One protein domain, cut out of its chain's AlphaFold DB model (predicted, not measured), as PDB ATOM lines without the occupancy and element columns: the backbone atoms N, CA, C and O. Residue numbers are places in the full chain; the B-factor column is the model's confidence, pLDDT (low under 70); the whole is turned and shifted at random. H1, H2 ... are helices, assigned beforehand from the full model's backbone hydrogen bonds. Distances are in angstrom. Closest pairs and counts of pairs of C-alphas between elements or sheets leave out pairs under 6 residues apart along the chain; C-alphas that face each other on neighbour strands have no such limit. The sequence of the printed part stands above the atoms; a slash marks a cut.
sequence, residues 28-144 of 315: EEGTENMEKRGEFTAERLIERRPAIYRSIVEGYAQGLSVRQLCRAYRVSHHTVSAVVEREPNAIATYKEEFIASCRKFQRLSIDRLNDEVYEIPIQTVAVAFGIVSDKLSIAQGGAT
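What this domain is: This is residues 28 to 144 of the 315 residues of an uncharacterized protein of Anabaena sp. CRKS33 (UniProt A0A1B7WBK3). A small head of four short helices, H2 to H5, packed on one another, sits toward one end, and a long helical hairpin, H6 with H7 folded back along it, runs out from it as an arm. H1 lies beyond the head and touches no helix. The printed part has 117 residues with seven named helices, H1 to H7 in order along the chain, and no named strand; the class is all helix. It is loose, with a radius of gyration of the C-alphas of 18.7 A, and its C-alphas span 62 by 28 by 27 A, the arm making much of the length.

How they stand to each other: H1, residues 28 to 35, is apart from H2, residues 42 to 48. H2 forms a helical hairpin with H3, residues 50 to 61, at a steep tilt of 40 degrees, opposite ways; residues 52 to 53 of H3 alone touch H2, and the closest C-alphas, of Ile 46 and Tyr 53, are 6.0 A apart. H3 is the hub, touching four helices. H4, residues 66 to 73, forms a hairpin with H3, opposite ways at 35.1 degrees, only just a steep tilt; the closest C-alphas, of Ile 56 and Leu 69, are 6.5 A apart. H5, residues 77 to 86, is about perpendicular to H3 at 79 degrees and touches it, closest at the C-alphas of Val 57 and Val 84, 6.9 A. H5 also touches H2, with the closest C-alphas, of Ala 42 and Val 83, 5.1 A apart. H5 touches H4 too, the closest C-alphas being those of Cys 70 and His 77, 6.1 A. H6, residues 88 to 115, touches H3 through its residues 90 to 98 alone, at a steep tilt of 66 degrees; the closest C-alphas, of Ala 61 and Lys 95, are 4.9 A apart. H7, residues 122 to 139, forms a hairpin with H6 at a shallow tilt of 23 degrees, opposite ways, closest at the C-alphas of Cys 102 and Leu 136, 6.4 A. H7 is apart from H3, H4 and H5. In H1 to H7 every O i to N i+4 pair is within hydrogen-bond range.

Where its parts are: H1 begins at C-alpha 28, (-54.977, -13.255, 9.865). H3 is 16.9 A from first to last C-alpha. H6, the longest helix, is 40.6 A, from C-alpha 88 at (-37.086, -17.951, 32.613). H7 is 25.8 A and ends at C-alpha 139, (-48.917, -19.123, 42.809).

The domain as a whole: The two C-alphas farthest apart, of Arg 37 and Tyr 118, are 62.5 A apart. The printed part has no cut, and no link is long. In this predicted model the mean pLDDT of the printed part is 85.9; residues 28 to 39, 117 and 143 to 144 are under 70.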
ATOM      1  N   GLU A  28     -55.229 -11.806   9.873       55.41
ATOM      2  CA  GLU A  28     -54.977 -13.255   9.865       55.41
ATOM      3  C   GLU A  28     -54.037 -13.673   8.716       55.41
ATOM      4  O   GLU A  28     -53.085 -14.426   8.943       55.41
ATOM      5  N   GLU A  29     -54.167 -13.068   7.528       56.41
ATOM      6  CA  GLU A  29     -53.284 -13.349   6.377       56.41
ATOM      7  C   GLU A  29     -51.801 -13.014   6.647       56.41
ATOM      8  O   GLU A  29     -50.879 -13.635   6.103       56.41
ATOM      9  N   GLY A  30     -51.546 -12.034   7.522       57.34
ATOM     10  CA  GLY A  30     -50.194 -11.684   7.957       57.34
ATOM     11  C   GLY A  30     -49.573 -12.746   8.866       57.34
ATOM     12  O   GLY A  30     -48.366 -12.981   8.797       57.34
ATOM     13  N   THR A  31     -50.384 -13.407   9.695       58.50
ATOM     14  CA  THR A  31     -49.905 -14.442  10.619       58.50
ATOM     15  C   THR A  31     -49.581 -15.752   9.908       58.50
ATOM     16  O   THR A  31     -48.504 -16.295  10.146       58.50
ATOM     17  N   GLU A  32     -50.398 -16.190   8.947       61.06
ATOM     18  CA  GLU A  32     -50.147 -17.426   8.188       61.06
ATOM     19  C   GLU A  32     -48.884 -17.348   7.317       61.06
ATOM     20  O   GLU A  32     -48.100 -18.296   7.236       61.06
ATOM     21  N   ASN A  33     -48.633 -16.205   6.670       63.56
ATOM     22  CA  ASN A  33     -47.417 -16.015   5.873       63.56
ATOM     23  C   ASN A  33     -46.143 -15.965   6.732       63.56
ATOM     24  O   ASN A  33     -45.052 -16.254   6.238       63.56
ATOM     25  N   MET A  34     -46.266 -15.599   8.008       60.66
ATOM     26  CA  MET A  34     -45.161 -15.607   8.966       60.66
ATOM     27  C   MET A  34     -44.938 -16.994   9.568       60.66
ATOM     28  O   MET A  34     -43.790 -17.393   9.751       60.66
ATOM     29  N   GLU A  35     -46.012 -17.754   9.767       63.06
ATOM     30  CA  GLU A  35     -45.987 -19.165  10.154       63.06
ATOM     31  C   GLU A  35     -45.260 -20.013   9.103       63.06
ATOM     32  O   GLU A  35     -44.367 -20.792   9.433       63.06
ATOM     33  N   LYS A  36     -45.508 -19.732   7.817       63.97
ATOM     34  CA  LYS A  36     -44.790 -20.337   6.681       63.97
ATOM     35  C   LYS A  36     -43.294 -19.998   6.624       63.97
ATOM     36  O   LYS A  36     -42.548 -20.718   5.965       63.97
ATOM     37  N   ARG A  37     -42.844 -18.919   7.276       69.81
ATOM     38  CA  ARG A  37     -41.423 -18.518   7.331       69.81
ATOM     39  C   ARG A  37     -40.689 -19.039   8.568       69.81
ATOM     40  O   ARG A  37     -39.473 -18.936   8.606       69.81
ATOM     41  N   GLY A  38     -41.394 -19.598   9.555       60.81
ATOM     42  CA  GLY A  38     -40.787 -20.284  10.704       60.81
ATOM     43  C   GLY A  38     -40.066 -19.391  11.724       60.81
ATOM     44  O   GLY A  38     -39.533 -19.899  12.705       60.81
ATOM     45  N   GLU A  39     -40.064 -18.071  11.553       67.44
ATOM     46  CA  GLU A  39     -39.324 -17.150  12.423       67.44
ATOM     47  C   GLU A  39     -40.246 -16.502  13.469       67.44
ATOM     48  O   GLU A  39     -40.490 -15.291  13.463       67.44
ATOM     49  N   PHE A  40     -40.781 -17.308  14.391       76.31
ATOM     50  CA  PHE A  40     -41.429 -16.793  15.605       76.31
ATOM     51  C   PHE A  40     -40.382 -16.511  16.682       76.31
ATOM     52  O   PHE A  40     -40.313 -17.192  17.701       76.31
ATOM     53  N   THR A  41     -39.534 -15.511  16.447       84.88
ATOM     54  CA  THR A  41     -38.506 -15.118  17.413       84.88
ATOM     55  C   THR A  41     -39.044 -14.072  18.385       84.88
ATOM     56  O   THR A  41     -39.678 -13.084  18.001       84.88
ATOM     57  N   ALA A  42     -38.753 -14.257  19.675       90.31
ATOM     58  CA  ALA A  42     -39.060 -13.268  20.708       90.31
ATOM     59  C   ALA A  42     -38.383 -11.909  20.426       90.31
ATOM     60  O   ALA A  42     -38.944 -10.864  20.746       90.31
ATOM     61  N   GLU A  43     -37.217 -11.919  19.768       92.62
ATOM     62  CA  GLU A  43     -36.457 -10.727  19.350       92.62
ATOM     63  C   GLU A  43     -37.309  -9.754  18.539       92.62
ATOM     64  O   GLU A  43     -37.392  -8.567  18.852       92.62
ATOM     65  N   ARG A  44     -38.050 -10.270  17.559       89.81
ATOM     66  CA  ARG A  44     -38.892  -9.445  16.699       89.81
ATOM     67  C   ARG A  44     -40.042  -8.791  17.458       89.81
ATOM     68  O   ARG A  44     -40.455  -7.677  17.122       89.81
ATOM     69  N   LEU A  45     -40.595  -9.486  18.455       93.94
ATOM     70  CA  LEU A  45     -41.653  -8.926  19.291       93.94
ATOM     71  C   LEU A  45     -41.112  -7.778  20.152       93.94
ATOM     72  O   LEU A  45     -41.790  -6.762  20.278       93.94
ATOM     73  N   ILE A  46     -39.884  -7.905  20.664       95.62
ATOM     74  CA  ILE A  46     -39.196  -6.846  21.415       95.62
ATOM     75  C   ILE A  46     -38.972  -5.616  20.532       95.62
ATOM     76  O   ILE A  46     -39.304  -4.508  20.942       95.62
ATOM     77  N   GLU A  47     -38.466  -5.804  19.312       94.88
ATOM     78  CA  GLU A  47     -38.193  -4.699  18.385       94.88
ATOM     79  C   GLU A  47     -39.465  -3.958  17.962       94.88
ATOM     80  O   GLU A  47     -39.501  -2.729  17.934       94.88
ATOM     81  N   ARG A  48     -40.530  -4.696  17.617       93.88
ATOM     82  CA  ARG A  48     -41.761  -4.094  17.082       93.88
ATOM     83  C   ARG A  48     -42.709  -3.589  18.161       93.88
ATOM     84  O   ARG A  48     -43.393  -2.592  17.943       93.88
ATOM     85  N   ARG A  49     -42.857  -4.333  19.261       95.88
ATOM     86  CA  ARG A  49     -43.879  -4.106  20.297       95.88
ATOM     87  C   ARG A  49     -43.338  -4.470  21.691       95.88
ATOM     88  O   ARG A  49     -43.849  -5.401  22.321       95.88
ATOM     89  N   PRO A  50     -42.365  -3.707  22.225       96.56
ATOM     90  CA  PRO A  50     -41.725  -4.024  23.504       96.56
ATOM     91  C   PRO A  50     -42.700  -4.004  24.689       96.56
ATOM     92  O   PRO A  50     -42.511  -4.747  25.649       96.56
ATOM     93  N   ALA A  51     -43.764  -3.194  24.626       96.50
ATOM     94  CA  ALA A  51     -44.796  -3.158  25.662       96.50
ATOM     95  C   ALA A  51     -45.548  -4.496  25.775       96.50
ATOM     96  O   ALA A  51     -45.638  -5.050  26.865       96.50
ATOM     97  N   ILE A  52     -46.002  -5.059  24.645       97.19
ATOM     98  CA  ILE A  52     -46.723  -6.344  24.620       97.19
ATOM     99  C   ILE A  52     -45.827  -7.476  25.116       97.19
ATOM    100  O   ILE A  52     -46.271  -8.324  25.882       97.19
ATOM    101  N   TYR A  53     -44.558  -7.472  24.707       97.62
ATOM    102  CA  TYR A  53     -43.582  -8.443  25.184       97.62
ATOM    103  C   TYR A  53     -43.483  -8.454  26.720       97.62
ATOM    104  O   TYR A  53     -43.607  -9.515  27.328       97.62
ATOM    105  N   ARG A  54     -43.355  -7.278  27.358       97.44
ATOM    106  CA  ARG A  54     -43.316  -7.165  28.828       97.44
ATOM    107  C   ARG A  54     -44.600  -7.684  29.475       97.44
ATOM    108  O   ARG A  54     -44.526  -8.457  30.422       97.44
ATOM    109  N   SER A  55     -45.758  -7.327  28.922       97.50
ATOM    110  CA  SER A  55     -47.057  -7.775  29.434       97.50
ATOM    111  C   SER A  55     -47.277  -9.288  29.300       97.50
ATOM    112  O   SER A  55     -47.973  -9.879  30.122       97.50
ATOM    113  N   ILE A  56     -46.679  -9.939  28.294       97.94
ATOM    114  CA  ILE A  56     -46.693 -11.405  28.164       97.94
ATOM    115  C   ILE A  56     -45.850 -12.049  29.265       97.94
ATOM    116  O   ILE A  56     -46.326 -12.982  29.906       97.94
ATOM    117  N   VAL A  57     -44.629 -11.552  29.495       97.94
ATOM    118  CA  VAL A  57     -43.732 -12.062  30.545       97.94
ATOM    119  C   VAL A  57     -44.384 -11.918  31.924       97.94
ATOM    120  O   VAL A  57     -44.467 -12.893  32.671       97.94
ATOM    121  N   GLU A  58     -44.918 -10.735  32.230       96.56
ATOM    122  CA  GLU A  58     -45.618 -10.462  33.488       96.56
ATOM    123  C   GLU A  58     -46.885 -11.320  33.629       96.56
ATOM    124  O   GLU A  58     -47.084 -11.987  34.643       96.56
ATOM    125  N   GLY A  59     -47.724 -11.371  32.591       96.06
ATOM    126  CA  GLY A  59     -48.954 -12.161  32.603       96.06
ATOM    127  C   GLY A  59     -48.696 -13.659  32.781       96.06
ATOM    128  O   GLY A  59     -49.444 -14.340  33.482       96.06
ATOM    129  N   TYR A  60     -47.617 -14.183  32.195       96.62
ATOM    130  CA  TYR A  60     -47.210 -15.570  32.405       96.62
ATOM    131  C   TYR A  60     -46.724 -15.811  33.842       96.62
ATOM    132  O   TYR A  60     -47.109 -16.806  34.455       96.62
ATOM    133  N   ALA A  61     -45.955 -14.881  34.420       94.25
ATOM    134  CA  ALA A  61     -45.525 -14.946  35.820       94.25
ATOM    135  C   ALA A  61     -46.705 -14.916  36.813       94.25
ATOM    136  O   ALA A  61     -46.665 -15.587  37.846       94.25
ATOM    137  N   GLN A  62     -47.791 -14.216  36.467       90.62
ATOM    138  CA  GLN A  62     -49.062 -14.212  37.205       90.62
ATOM    139  C   GLN A  62     -49.861 -15.526  37.066       90.62
ATOM    140  O   GLN A  62     -50.898 -15.697  37.711       90.62
ATOM    141  N   GLY A  63     -49.402 -16.466  36.234       90.94
ATOM    142  CA  GLY A  63     -50.025 -17.775  36.037       90.94
ATOM    143  C   GLY A  63     -51.086 -17.823  34.935       90.94
ATOM    144  O   GLY A  63     -51.896 -18.752  34.915       90.94
ATOM    145  N   LEU A  64     -51.119 -16.852  34.013       93.94
ATOM    146  CA  LEU A  64     -51.976 -16.947  32.830       93.94
ATOM    147  C   LEU A  64     -51.467 -18.042  31.887       93.94
ATOM    148  O   LEU A  64     -50.278 -18.145  31.590       93.94
ATOM    149  N   SER A  65     -52.392 -18.843  31.361       94.94
ATOM    150  CA  SER A  65     -52.054 -19.869  30.373       94.94
ATOM    151  C   SER A  65     -51.632 -19.247  29.040       94.94
ATOM    152  O   SER A  65     -52.144 -18.201  28.634       94.94
ATOM    153  N   VAL A  66     -50.780 -19.953  28.290       96.69
ATOM    154  CA  VAL A  66     -50.339 -19.538  26.945       96.69
ATOM    155  C   VAL A  66     -51.530 -19.179  26.049       96.69
ATOM    156  O   VAL A  66     -51.534 -18.138  25.403       96.69
ATOM    157  N   ARG A  67     -52.607 -19.978  26.078       95.31
ATOM    158  CA  ARG A  67     -53.830 -19.718  25.297       95.31
ATOM    159  C   ARG A  67     -54.539 -18.421  25.692       95.31
ATOM    160  O   ARG A  67     -55.070 -17.740  24.817       95.31
ATOM    161  N   GLN A  68     -54.585 -18.089  26.984       95.69
ATOM    162  CA  GLN A  68     -55.163 -16.823  27.448       95.69
ATOM    163  C   GLN A  68     -54.329 -15.641  26.953       95.69
ATOM    164  O   GLN A  68     -54.899 -14.687  26.432       95.69
ATOM    165  N   LEU A  69     -53.000 -15.748  27.026       97.31
ATOM    166  CA  LEU A  69     -52.080 -14.725  26.526       97.31
ATOM    167  C   LEU A  69     -52.215 -14.530  25.007       97.31
ATOM    168  O   LEU A  69     -52.329 -13.394  24.551       97.31
ATOM    169  N   CYS A  70     -52.306 -15.614  24.226       96.19
ATOM    170  CA  CYS A  70     -52.558 -15.539  22.783       96.19
ATOM    171  C   CYS A  70     -53.834 -14.750  22.460       96.19
ATOM    172  O   CYS A  70     -53.829 -13.893  21.578       96.19
ATOM    173  N   ARG A  71     -54.930 -15.029  23.182       95.62
ATOM    174  CA  ARG A  71     -56.226 -14.360  22.979       95.62
ATOM    175  C   ARG A  71     -56.189 -12.893  23.403       95.62
ATOM    176  O   ARG A  71     -56.711 -12.056  22.674       95.62
ATOM    177  N   ALA A  72     -55.577 -12.600  24.549       95.25
ATOM    178  CA  ALA A  72     -55.502 -11.254  25.110       95.25
ATOM    179  C   ALA A  72     -54.669 -10.311  24.232       95.25
ATOM    180  O   ALA A  72     -55.100  -9.201  23.940       95.25
ATOM    181  N   TYR A  73     -53.507 -10.772  23.760       95.62
ATOM    182  CA  TYR A  73     -52.550  -9.928  23.038       95.62
ATOM    183  C   TYR A  73     -52.557 -10.125  21.516       95.62
ATOM    184  O   TYR A  73     -51.806  -9.448  20.814       95.62
ATOM    185  N   ARG A  74     -53.397 -11.037  21.001       93.69
ATOM    186  CA  ARG A  74     -53.489 -11.400  19.573       93.69
ATOM    187  C   ARG A  74     -52.134 -11.819  18.993       93.69
ATOM    188  O   ARG A  74     -51.709 -11.341  17.945       93.69
ATOM    189  N   VAL A  75     -51.445 -12.710  19.706       93.44
ATOM    190  CA  VAL A  75     -50.128 -13.240  19.323       93.44
ATOM    191  C   VAL A  75     -50.215 -14.757  19.122       93.44
ATOM    192  O   VAL A  75     -50.962 -15.435  19.832       93.44
ATOM    193  N   SER A  76     -49.456 -15.302  18.164       92.62
ATOM    194  CA  SER A  76     -49.398 -16.749  17.921       92.62
ATOM    195  C   SER A  76     -48.847 -17.509  19.133       92.62
ATOM    196  O   SER A  76     -48.029 -16.993  19.900       92.62
ATOM    197  N   HIS A  77     -49.271 -18.765  19.283       94.50
ATOM    198  CA  HIS A  77     -48.813 -19.648  20.359       94.50
ATOM    199  C   HIS A  77     -47.287 -19.791  20.380       94.50
ATOM    200  O   HIS A  77     -46.672 -19.653  21.432       94.50
ATOM    201  N   HIS A  78     -46.674 -19.996  19.212       93.44
ATOM    202  CA  HIS A  78     -45.225 -20.153  19.075       93.44
ATOM    203  C   HIS A  78     -44.445 -18.934  19.566       93.44
ATOM    204  O   HIS A  78     -43.423 -19.090  20.224       93.44
ATOM    205  N   THR A  79     -44.952 -17.723  19.320       94.94
ATOM    206  CA  THR A  79     -44.293 -16.504  19.808       94.94
ATOM    207  C   THR A  79     -44.334 -16.433  21.333       94.94
ATOM    208  O   THR A  79     -43.333 -16.096  21.952       94.94
ATOM    209  N   VAL A  80     -45.473 -16.764  21.953       96.69
ATOM    210  CA  VAL A  80     -45.586 -16.771  23.420       96.69
ATOM    211  C   VAL A  80     -44.662 -17.834  24.021       96.69
ATOM    212  O   VAL A  80     -43.945 -17.531  24.969       96.69
ATOM    213  N   SER A  81     -44.608 -19.038  23.440       95.81
ATOM    214  CA  SER A  81     -43.657 -20.084  23.850       95.81
ATOM    215  C   SER A  81     -42.203 -19.614  23.749       95.81
ATOM    216  O   SER A  81     -41.467 -19.738  24.721       95.81
ATOM    217  N   ALA A  82     -41.815 -18.982  22.636       95.62
ATOM    218  CA  ALA A  82     -40.463 -18.454  22.451       95.62
ATOM    219  C   ALA A  82     -40.105 -17.356  23.471       95.62
ATOM    220  O   ALA A  82     -38.954 -17.250  23.891       95.62
ATOM    221  N   VAL A  83     -41.075 -16.535  23.890       96.94
ATOM    222  CA  VAL A  83     -40.874 -15.535  24.955       96.94
ATOM    223  C   VAL A  83     -40.644 -16.213  26.306       96.94
ATOM    224  O   VAL A  83     -39.728 -15.826  27.029       96.94
ATOM    225  N   VAL A  84     -41.438 -17.237  26.632       97.12
ATOM    226  CA  VAL A  84     -41.328 -17.975  27.901       97.12
ATOM    227  C   VAL A  84     -40.003 -18.731  28.004       97.12
ATOM    228  O   VAL A  84     -39.360 -18.691  29.048       97.12
ATOM    229  N   GLU A  85     -39.576 -19.386  26.924       96.62
ATOM    230  CA  GLU A  85     -38.306 -20.125  26.875       96.62
ATOM    231  C   GLU A  85     -37.089 -19.206  27.002       96.62
ATOM    232  O   GLU A  85     -36.080 -19.587  27.593       96.62
ATOM    233  N   ARG A  86     -37.186 -17.985  26.468       96.81
ATOM    234  CA  ARG A  86     -36.091 -17.015  26.481       96.81
ATOM    235  C   ARG A  86     -35.867 -16.370  27.848       96.81
ATOM    236  O   ARG A  86     -34.721 -16.099  28.192       96.81
ATOM    237  N   GLU A  87     -36.929 -16.098  28.605       97.06
ATOM    238  CA  GLU A  87     -36.869 -15.271  29.821       97.06
ATOM    239  C   GLU A  87     -37.249 -16.012  31.122       97.06
ATOM    240  O   GLU A  87     -38.038 -15.489  31.920       97.06
ATOM    241  N   PRO A  88     -36.699 -17.206  31.415       96.56
ATOM    242  CA  PRO A  88     -37.086 -17.951  32.613       96.56
ATOM    243  C   PRO A  88     -36.747 -17.187  33.902       96.56
ATOM    244  O   PRO A  88     -37.524 -17.205  34.857       96.56
ATOM    245  N   ASN A  89     -35.623 -16.463  33.913       97.00
ATOM    246  CA  ASN A  89     -35.161 -15.707  35.076       97.00
ATOM    247  C   ASN A  89     -36.076 -14.517  35.381       97.00
ATOM    248  O   ASN A  89     -36.485 -14.340  36.525       97.00
ATOM    249  N   ALA A  90     -36.451 -13.737  34.361       95.75
ATOM    250  CA  ALA A  90     -37.352 -12.603  34.550       95.75
ATOM    251  C   ALA A  90     -38.731 -13.070  35.040       95.75
ATOM    252  O   ALA A  90     -39.300 -12.466  35.947       95.75
ATOM    253  N   ILE A  91     -39.245 -14.178  34.493       96.25
ATOM    254  CA  ILE A  91     -40.509 -14.782  34.938       96.25
ATOM    255  C   ILE A  91     -40.430 -15.188  36.415       96.25
ATOM    256  O   ILE A  91     -41.376 -14.935  37.160       96.25
ATOM    257  N   ALA A  92     -39.319 -15.789  36.853       94.06
ATOM    258  CA  ALA A  92     -39.120 -16.152  38.254       94.06
ATOM    259  C   ALA A  92     -39.140 -14.916  39.170       94.06
ATOM    260  O   ALA A  92     -39.884 -14.906  40.151       94.06
ATOM    261  N   THR A  93     -38.423 -13.848  38.806       96.12
ATOM    262  CA  THR A  93     -38.419 -12.584  39.562       96.12
ATOM    263  C   THR A  93     -39.816 -11.967  39.651       96.12
ATOM    264  O   THR A  93     -40.293 -11.681  40.748       96.12
ATOM    265  N   TYR A  94     -40.534 -11.839  38.530       95.12
ATOM    266  CA  TYR A  94     -41.905 -11.315  38.544       95.12
ATOM    267  C   TYR A  94     -42.853 -12.184  39.372       95.12
ATOM    268  O   TYR A  94     -43.761 -11.672  40.026       95.12
ATOM    269  N   LYS A  95     -42.647 -13.505  39.380       92.69
ATOM    270  CA  LYS A  95     -43.445 -14.420  40.194       92.69
ATOM    271  C   LYS A  95     -43.206 -14.189  41.688       92.69
ATOM    272  O   LYS A  95     -44.167 -14.172  42.456       92.69
ATOM    273  N   GLU A  96     -41.963 -13.973  42.107       93.31
ATOM    274  CA  GLU A  96     -41.626 -13.630  43.494       93.31
ATOM    275  C   GLU A  96     -42.246 -12.292  43.919       93.31
ATOM    276  O   GLU A  96     -42.890 -12.216  44.971       93.31
ATOM    277  N   GLU A  97     -42.137 -11.262  43.077       93.94
ATOM    278  CA  GLU A  97     -42.742  -9.944  43.309       93.94
ATOM    279  C   GLU A  97     -44.274 -10.015  43.393       93.94
ATOM    280  O   GLU A  97     -44.897  -9.401  44.271       93.94
ATOM    281  N   PHE A  98     -44.897 -10.806  42.518       88.56
ATOM    282  CA  PHE A  98     -46.337 -11.041  42.525       88.56
ATOM    283  C   PHE A  98     -46.790 -11.748  43.808       88.56
ATOM    284  O   PHE A  98     -47.751 -11.317  44.452       88.56
ATOM    285  N   ILE A  99     -46.070 -12.791  44.239       87.75
ATOM    286  CA  ILE A  99     -46.335 -13.487  45.508       87.75
ATOM    287  C   ILE A  99     -46.183 -12.525  46.694       87.75
ATOM    288  O   ILE A  99     -47.037 -12.512  47.586       87.75
ATOM    289  N   ALA A 100     -45.133 -11.700  46.715       91.12
ATOM    290  CA  ALA A 100     -44.921 -10.700  47.760       91.12
ATOM    291  C   ALA A 100     -46.072  -9.679  47.814       91.12
ATOM    292  O   ALA A 100     -46.593  -9.380  48.894       91.12
ATOM    293  N   SER A 101     -46.527  -9.210  46.651       85.44
ATOM    294  CA  SER A 101     -47.656  -8.283  46.521       85.44
ATOM    295  C   SER A 101     -48.968  -8.904  47.007       85.44
ATOM    296  O   SER A 101     -49.706  -8.268  47.760       85.44
ATOM    297  N   CYS A 102     -49.227 -10.170  46.669       81.38
ATOM    298  CA  CYS A 102     -50.403 -10.904  47.139       81.38
ATOM    299  C   CYS A 102     -50.393 -11.088  48.665       81.38
ATOM    300  O   CYS A 102     -51.413 -10.867  49.314       81.38
ATOM    301  N   ARG A 103     -49.238 -11.418  49.263       86.69
ATOM    302  CA  ARG A 103     -49.084 -11.508  50.730       86.69
ATOM    303  C   ARG A 103     -49.344 -10.165  51.410       86.69
ATOM    304  O   ARG A 103     -50.018 -10.117  52.438       86.69
ATOM    305  N   LYS A 104     -48.832  -9.070  50.842       88.50
ATOM    306  CA  LYS A 104     -49.086  -7.716  51.352       88.50
ATOM    307  C   LYS A 104     -50.572  -7.367  51.272       88.50
ATOM    308  O   LYS A 104     -51.129  -6.898  52.259       88.50
ATOM    309  N   PHE A 105     -51.219  -7.634  50.136       80.44
ATOM    310  CA  PHE A 105     -52.654  -7.411  49.966       80.44
ATOM    311  C   PHE A 105     -53.484  -8.237  50.953       80.44
ATOM    312  O   PHE A 105     -54.426  -7.715  51.542       80.44
ATOM    313  N   GLN A 106     -53.122  -9.504  51.173       81.31
ATOM    314  CA  GLN A 106     -53.801 -10.376  52.126       81.31
ATOM    315  C   GLN A 106     -53.747  -9.804  53.549       81.31
ATOM    316  O   GLN A 106     -54.779  -9.746  54.208       81.31
ATOM    317  N   ARG A 107     -52.575  -9.331  53.997       86.62
ATOM    318  CA  ARG A 107     -52.417  -8.671  55.306       86.62
ATOM    319  C   ARG A 107     -53.296  -7.426  55.416       86.62
ATOM    320  O   ARG A 107     -54.127  -7.361  56.308       86.62
ATOM    321  N   LEU A 108     -53.202  -6.517  54.442       82.94
ATOM    322  CA  LEU A 108     -54.018  -5.297  54.420       82.94
ATOM    323  C   LEU A 108     -55.522  -5.591  54.380       82.94
ATOM    324  O   LEU A 108     -56.309  -4.843  54.948       82.94
ATOM    325  N   SER A 109     -55.932  -6.673  53.714       76.56
ATOM    326  CA  SER A 109     -57.333  -7.093  53.674       76.56
ATOM    327  C   SER A 109     -57.813  -7.605  55.027       76.56
ATOM    328  O   SER A 109     -58.954  -7.342  55.378       76.56
ATOM    329  N   ILE A 110     -56.965  -8.311  55.782       81.19
ATOM    330  CA  ILE A 110     -57.273  -8.759  57.148       81.19
ATOM    331  C   ILE A 110     -57.348  -7.560  58.099       81.19
ATOM    332  O   ILE A 110     -58.295  -7.465  58.873       81.19
ATOM    333  N   ASP A 111     -56.394  -6.632  58.011       85.19
ATOM    334  CA  ASP A 111     -56.381  -5.426  58.846       85.19
ATOM    335  C   ASP A 111     -57.638  -4.585  58.585       85.19
ATOM    336  O   ASP A 111     -58.393  -4.279  59.503       85.19
ATOM    337  N   ARG A 112     -57.948  -4.334  57.307       79.31
ATOM    338  CA  ARG A 112     -59.170  -3.629  56.904       79.31
ATOM    339  C   ARG A 112     -60.440  -4.377  57.308       79.31
ATOM    340  O   ARG A 112     -61.406  -3.747  57.720       79.31
ATOM    341  N   LEU A 113     -60.451  -5.708  57.197       79.25
ATOM    342  CA  LEU A 113     -61.552  -6.538  57.688       79.25
ATOM    343  C   LEU A 113     -61.795  -6.315  59.174       79.25
ATOM    344  O   LEU A 113     -62.954  -6.233  59.551       79.25
ATOM    345  N   ASN A 114     -60.733  -6.233  59.979       80.38
ATOM    346  CA  ASN A 114     -60.818  -6.016  61.421       80.38
ATOM    347  C   ASN A 114     -61.288  -4.596  61.766       80.38
ATOM    348  O   ASN A 114     -62.100  -4.439  62.678       80.38
ATOM    349  N   ASP A 115     -60.826  -3.585  61.030       86.06
ATOM    350  CA  ASP A 115     -61.189  -2.183  61.270       86.06
ATOM    351  C   ASP A 115     -62.628  -1.871  60.829       86.06
ATOM    352  O   ASP A 115     -63.365  -1.159  61.509       86.06
ATOM    353  N   GLU A 116     -63.054  -2.429  59.693       77.75
ATOM    354  CA  GLU A 116     -64.324  -2.107  59.036       77.75
ATOM    355  C   GLU A 116     -65.388  -3.213  59.196       77.75
ATOM    356  O   GLU A 116     -66.373  -3.215  58.448       77.75
ATOM    357  N   VAL A 117     -65.246  -4.126  60.180       64.69
ATOM    358  CA  VAL A 117     -66.214  -5.221  60.475       64.69
ATOM    359  C   VAL A 117     -67.667  -4.728  60.473       64.69
ATOM    360  O   VAL A 117     -68.580  -5.470  60.108       64.69
ATOM    361  N   TYR A 118     -67.886  -3.481  60.892       70.44
ATOM    362  CA  TYR A 118     -69.210  -2.898  61.077       70.44
ATOM    363  C   TYR A 118     -69.713  -2.046  59.898       70.44
ATOM    364  O   TYR A 118     -70.907  -1.753  59.857       70.44
ATOM    365  N   GLU A 119     -68.855  -1.659  58.946       82.88
ATOM    366  CA  GLU A 119     -69.209  -0.715  57.868       82.88
ATOM    367  C   GLU A 119     -69.307  -1.364  56.485       82.88
ATOM    368  O   GLU A 119     -70.212  -1.030  55.714       82.88
ATOM    369  N   ILE A 120     -68.421  -2.311  56.154       74.12
ATOM    370  CA  ILE A 120     -68.514  -3.031  54.880       74.12
ATOM    371  C   ILE A 120     -69.426  -4.253  55.045       74.12
ATOM    372  O   ILE A 120     -69.308  -4.983  56.032       74.12
ATOM    373  N   PRO A 121     -70.314  -4.555  54.074       80.12
ATOM    374  CA  PRO A 121     -70.993  -5.841  54.048       80.12
ATOM    375  C   PRO A 121     -69.957  -6.973  54.051       80.12
ATOM    376  O   PRO A 121     -69.295  -7.231  53.049       80.12
ATOM    377  N   ILE A 122     -69.864  -7.681  55.179       72.38
ATOM    378  CA  ILE A 122     -68.923  -8.786  55.464       72.38
ATOM    379  C   ILE A 122     -68.799  -9.774  54.285       72.38
ATOM    380  O   ILE A 122     -67.737 -10.339  54.024       72.38
ATOM    381  N   GLN A 123     -69.883  -9.938  53.528       81.19
ATOM    382  CA  GLN A 123     -69.989 -10.776  52.338       81.19
ATOM    383  C   GLN A 123     -68.966 -10.425  51.243       81.19
ATOM    384  O   GLN A 123     -68.358 -11.331  50.682       81.19
ATOM    385  N   THR A 124     -68.747  -9.147  50.922       83.38
ATOM    386  CA  THR A 124     -67.869  -8.769  49.798       83.38
ATOM    387  C   THR A 124     -66.402  -8.980  50.132       83.38
ATOM    388  O   THR A 124     -65.621  -9.409  49.282       83.38
ATOM    389  N   VAL A 125     -66.023  -8.718  51.382       75.19
ATOM    390  CA  VAL A 125     -64.627  -8.818  51.802       75.19
ATOM    391  C   VAL A 125     -64.212 -10.269  52.016       75.19
ATOM    392  O   VAL A 125     -63.128 -10.656  51.586       75.19
ATOM    393  N   ALA A 126     -65.098 -11.104  52.568       80.75
ATOM    394  CA  ALA A 126     -64.869 -12.544  52.656       80.75
ATOM    395  C   ALA A 126     -64.653 -13.177  51.267       80.75
ATOM    396  O   ALA A 126     -63.764 -14.013  51.098       80.75
ATOM    397  N   VAL A 127     -65.414 -12.740  50.254       88.25
ATOM    398  CA  VAL A 127     -65.248 -13.203  48.865       88.25
ATOM    399  C   VAL A 127     -63.905 -12.758  48.286       88.25
ATOM    400  O   VAL A 127     -63.173 -13.587  47.749       88.25
ATOM    401  N   ALA A 128     -63.545 -11.478  48.422       76.12
ATOM    402  CA  ALA A 128     -62.264 -10.969  47.932       76.12
ATOM    403  C   ALA A 128     -61.069 -11.680  48.596       76.12
ATOM    404  O   ALA A 128     -60.137 -12.097  47.907       76.12
ATOM    405  N   PHE A 129     -61.128 -11.882  49.917       84.19
ATOM    406  CA  PHE A 129     -60.118 -12.625  50.668       84.19
ATOM    407  C   PHE A 129     -59.994 -14.075  50.184       84.19
ATOM    408  O   PHE A 129     -58.882 -14.541  49.941       84.19
ATOM    409  N   GLY A 130     -61.121 -14.767  49.982       86.44
ATOM    410  CA  GLY A 130     -61.138 -16.132  49.455       86.44
ATOM    411  C   GLY A 130     -60.475 -16.242  48.081       86.44
ATOM    412  O   GLY A 130     -59.635 -17.115  47.877       86.44
ATOM    413  N   ILE A 131     -60.778 -15.311  47.167       86.06
ATOM    414  CA  ILE A 131     -60.170 -15.271  45.826       86.06
ATOM    415  C   ILE A 131     -58.655 -15.065  45.918       86.06
ATOM    416  O   ILE A 131     -57.900 -15.771  45.254       86.06
ATOM    417  N   VAL A 132     -58.183 -14.121  46.740       79.81
ATOM    418  CA  VAL A 132     -56.738 -13.874  46.867       79.81
ATOM    419  C   VAL A 132     -56.021 -15.033  47.544       79.81
ATOM    420  O   VAL A 132     -54.937 -15.406  47.100       79.81
ATOM    421  N   SER A 133     -56.620 -15.637  48.572       85.06
ATOM    422  CA  SER A 133     -56.061 -16.822  49.223       85.06
ATOM    423  C   SER A 133     -55.911 -17.983  48.237       85.06
ATOM    424  O   SER A 133     -54.878 -18.653  48.233       85.06
ATOM    425  N   ASP A 134     -56.905 -18.195  47.371       86.75
ATOM    426  CA  ASP A 134     -56.847 -19.207  46.313       86.75
ATOM    427  C   ASP A 134     -55.727 -18.900  45.305       86.75
ATOM    428  O   ASP A 134     -54.850 -19.730  45.066       86.75
ATOM    429  N   LYS A 135     -55.652 -17.663  44.790       82.31
ATOM    430  CA  LYS A 135     -54.580 -17.254  43.861       82.31
ATOM    431  C   LYS A 135     -53.185 -17.364  44.468       82.31
ATOM    432  O   LYS A 135     -52.262 -17.792  43.779       82.31
ATOM    433  N   LEU A 136     -53.031 -17.021  45.744       82.44
ATOM    434  CA  LEU A 136     -51.767 -17.154  46.457       82.44
ATOM    435  C   LEU A 136     -51.355 -18.625  46.595       82.44
ATOM    436  O   LEU A 136     -50.192 -18.944  46.353       82.44
ATOM    437  N   SER A 137     -52.298 -19.511  46.934       86.44
ATOM    438  CA  SER A 137     -52.059 -20.957  47.020       86.44
ATOM    439  C   SER A 137     -51.579 -21.519  45.679       86.44
ATOM    440  O   SER A 137     -50.552 -22.195  45.614       86.44
ATOM    441  N   ILE A 138     -52.247 -21.150  44.580       83.56
ATOM    442  CA  ILE A 138     -51.866 -21.564  43.222       83.56
ATOM    443  C   ILE A 138     -50.480 -21.022  42.846       83.56
ATOM    444  O   ILE A 138     -49.642 -21.762  42.330       83.56
ATOM    445  N   ALA A 139     -50.201 -19.747  43.132       79.69
ATOM    446  CA  ALA A 139     -48.917 -19.123  42.809       79.69
ATOM    447  C   ALA A 139     -47.737 -19.783  43.546       79.69
ATOM    448  O   ALA A 139     -46.648 -19.912  42.981       79.69
ATOM    449  N   GLN A 140     -47.963 -20.252  44.778       84.19
ATOM    450  CA  GLN A 140     -46.976 -20.972  45.590       84.19
ATOM    451  C   GLN A 140     -46.755 -22.427  45.149       84.19
ATOM    452  O   GLN A 140     -45.894 -23.103  45.705       84.19
ATOM    453  N   GLY A 141     -47.498 -22.913  44.151       79.62
ATOM    454  CA  GLY A 141     -47.456 -24.318  43.749       79.62
ATOM    455  C   GLY A 141     -48.221 -25.237  44.704       79.62
ATOM    456  O   GLY A 141     -47.966 -26.439  44.723       79.62
ATOM    457  N   GLY A 142     -49.148 -24.686  45.495       81.19
ATOM    458  CA  GLY A 142     -50.103 -25.465  46.273       81.19
ATOM    459  C   GLY A 142     -50.959 -26.359  45.373       81.19
ATOM    460  O   GLY A 142     -51.070 -26.136  44.165       81.19
ATOM    461  N   ALA A 143     -51.557 -27.395  45.961       65.62
ATOM    462  CA  ALA A 143     -52.337 -28.385  45.232       65.62
ATOM    463  C   ALA A 143     -53.560 -27.746  44.551       65.62
ATOM    464  O   ALA A 143     -54.635 -27.628  45.135       65.62
ATOM    465  N   THR A 144     -53.418 -27.366  43.282       69.75
ATOM    466  CA  THR A 144     -54.563 -27.175  42.394       69.75
ATOM    467  C   THR A 144     -55.233 -28.529  42.261       69.75
ATOM    468  O   THR A 144     -54.552 -29.491  41.899       69.75
TER     469      THR A 144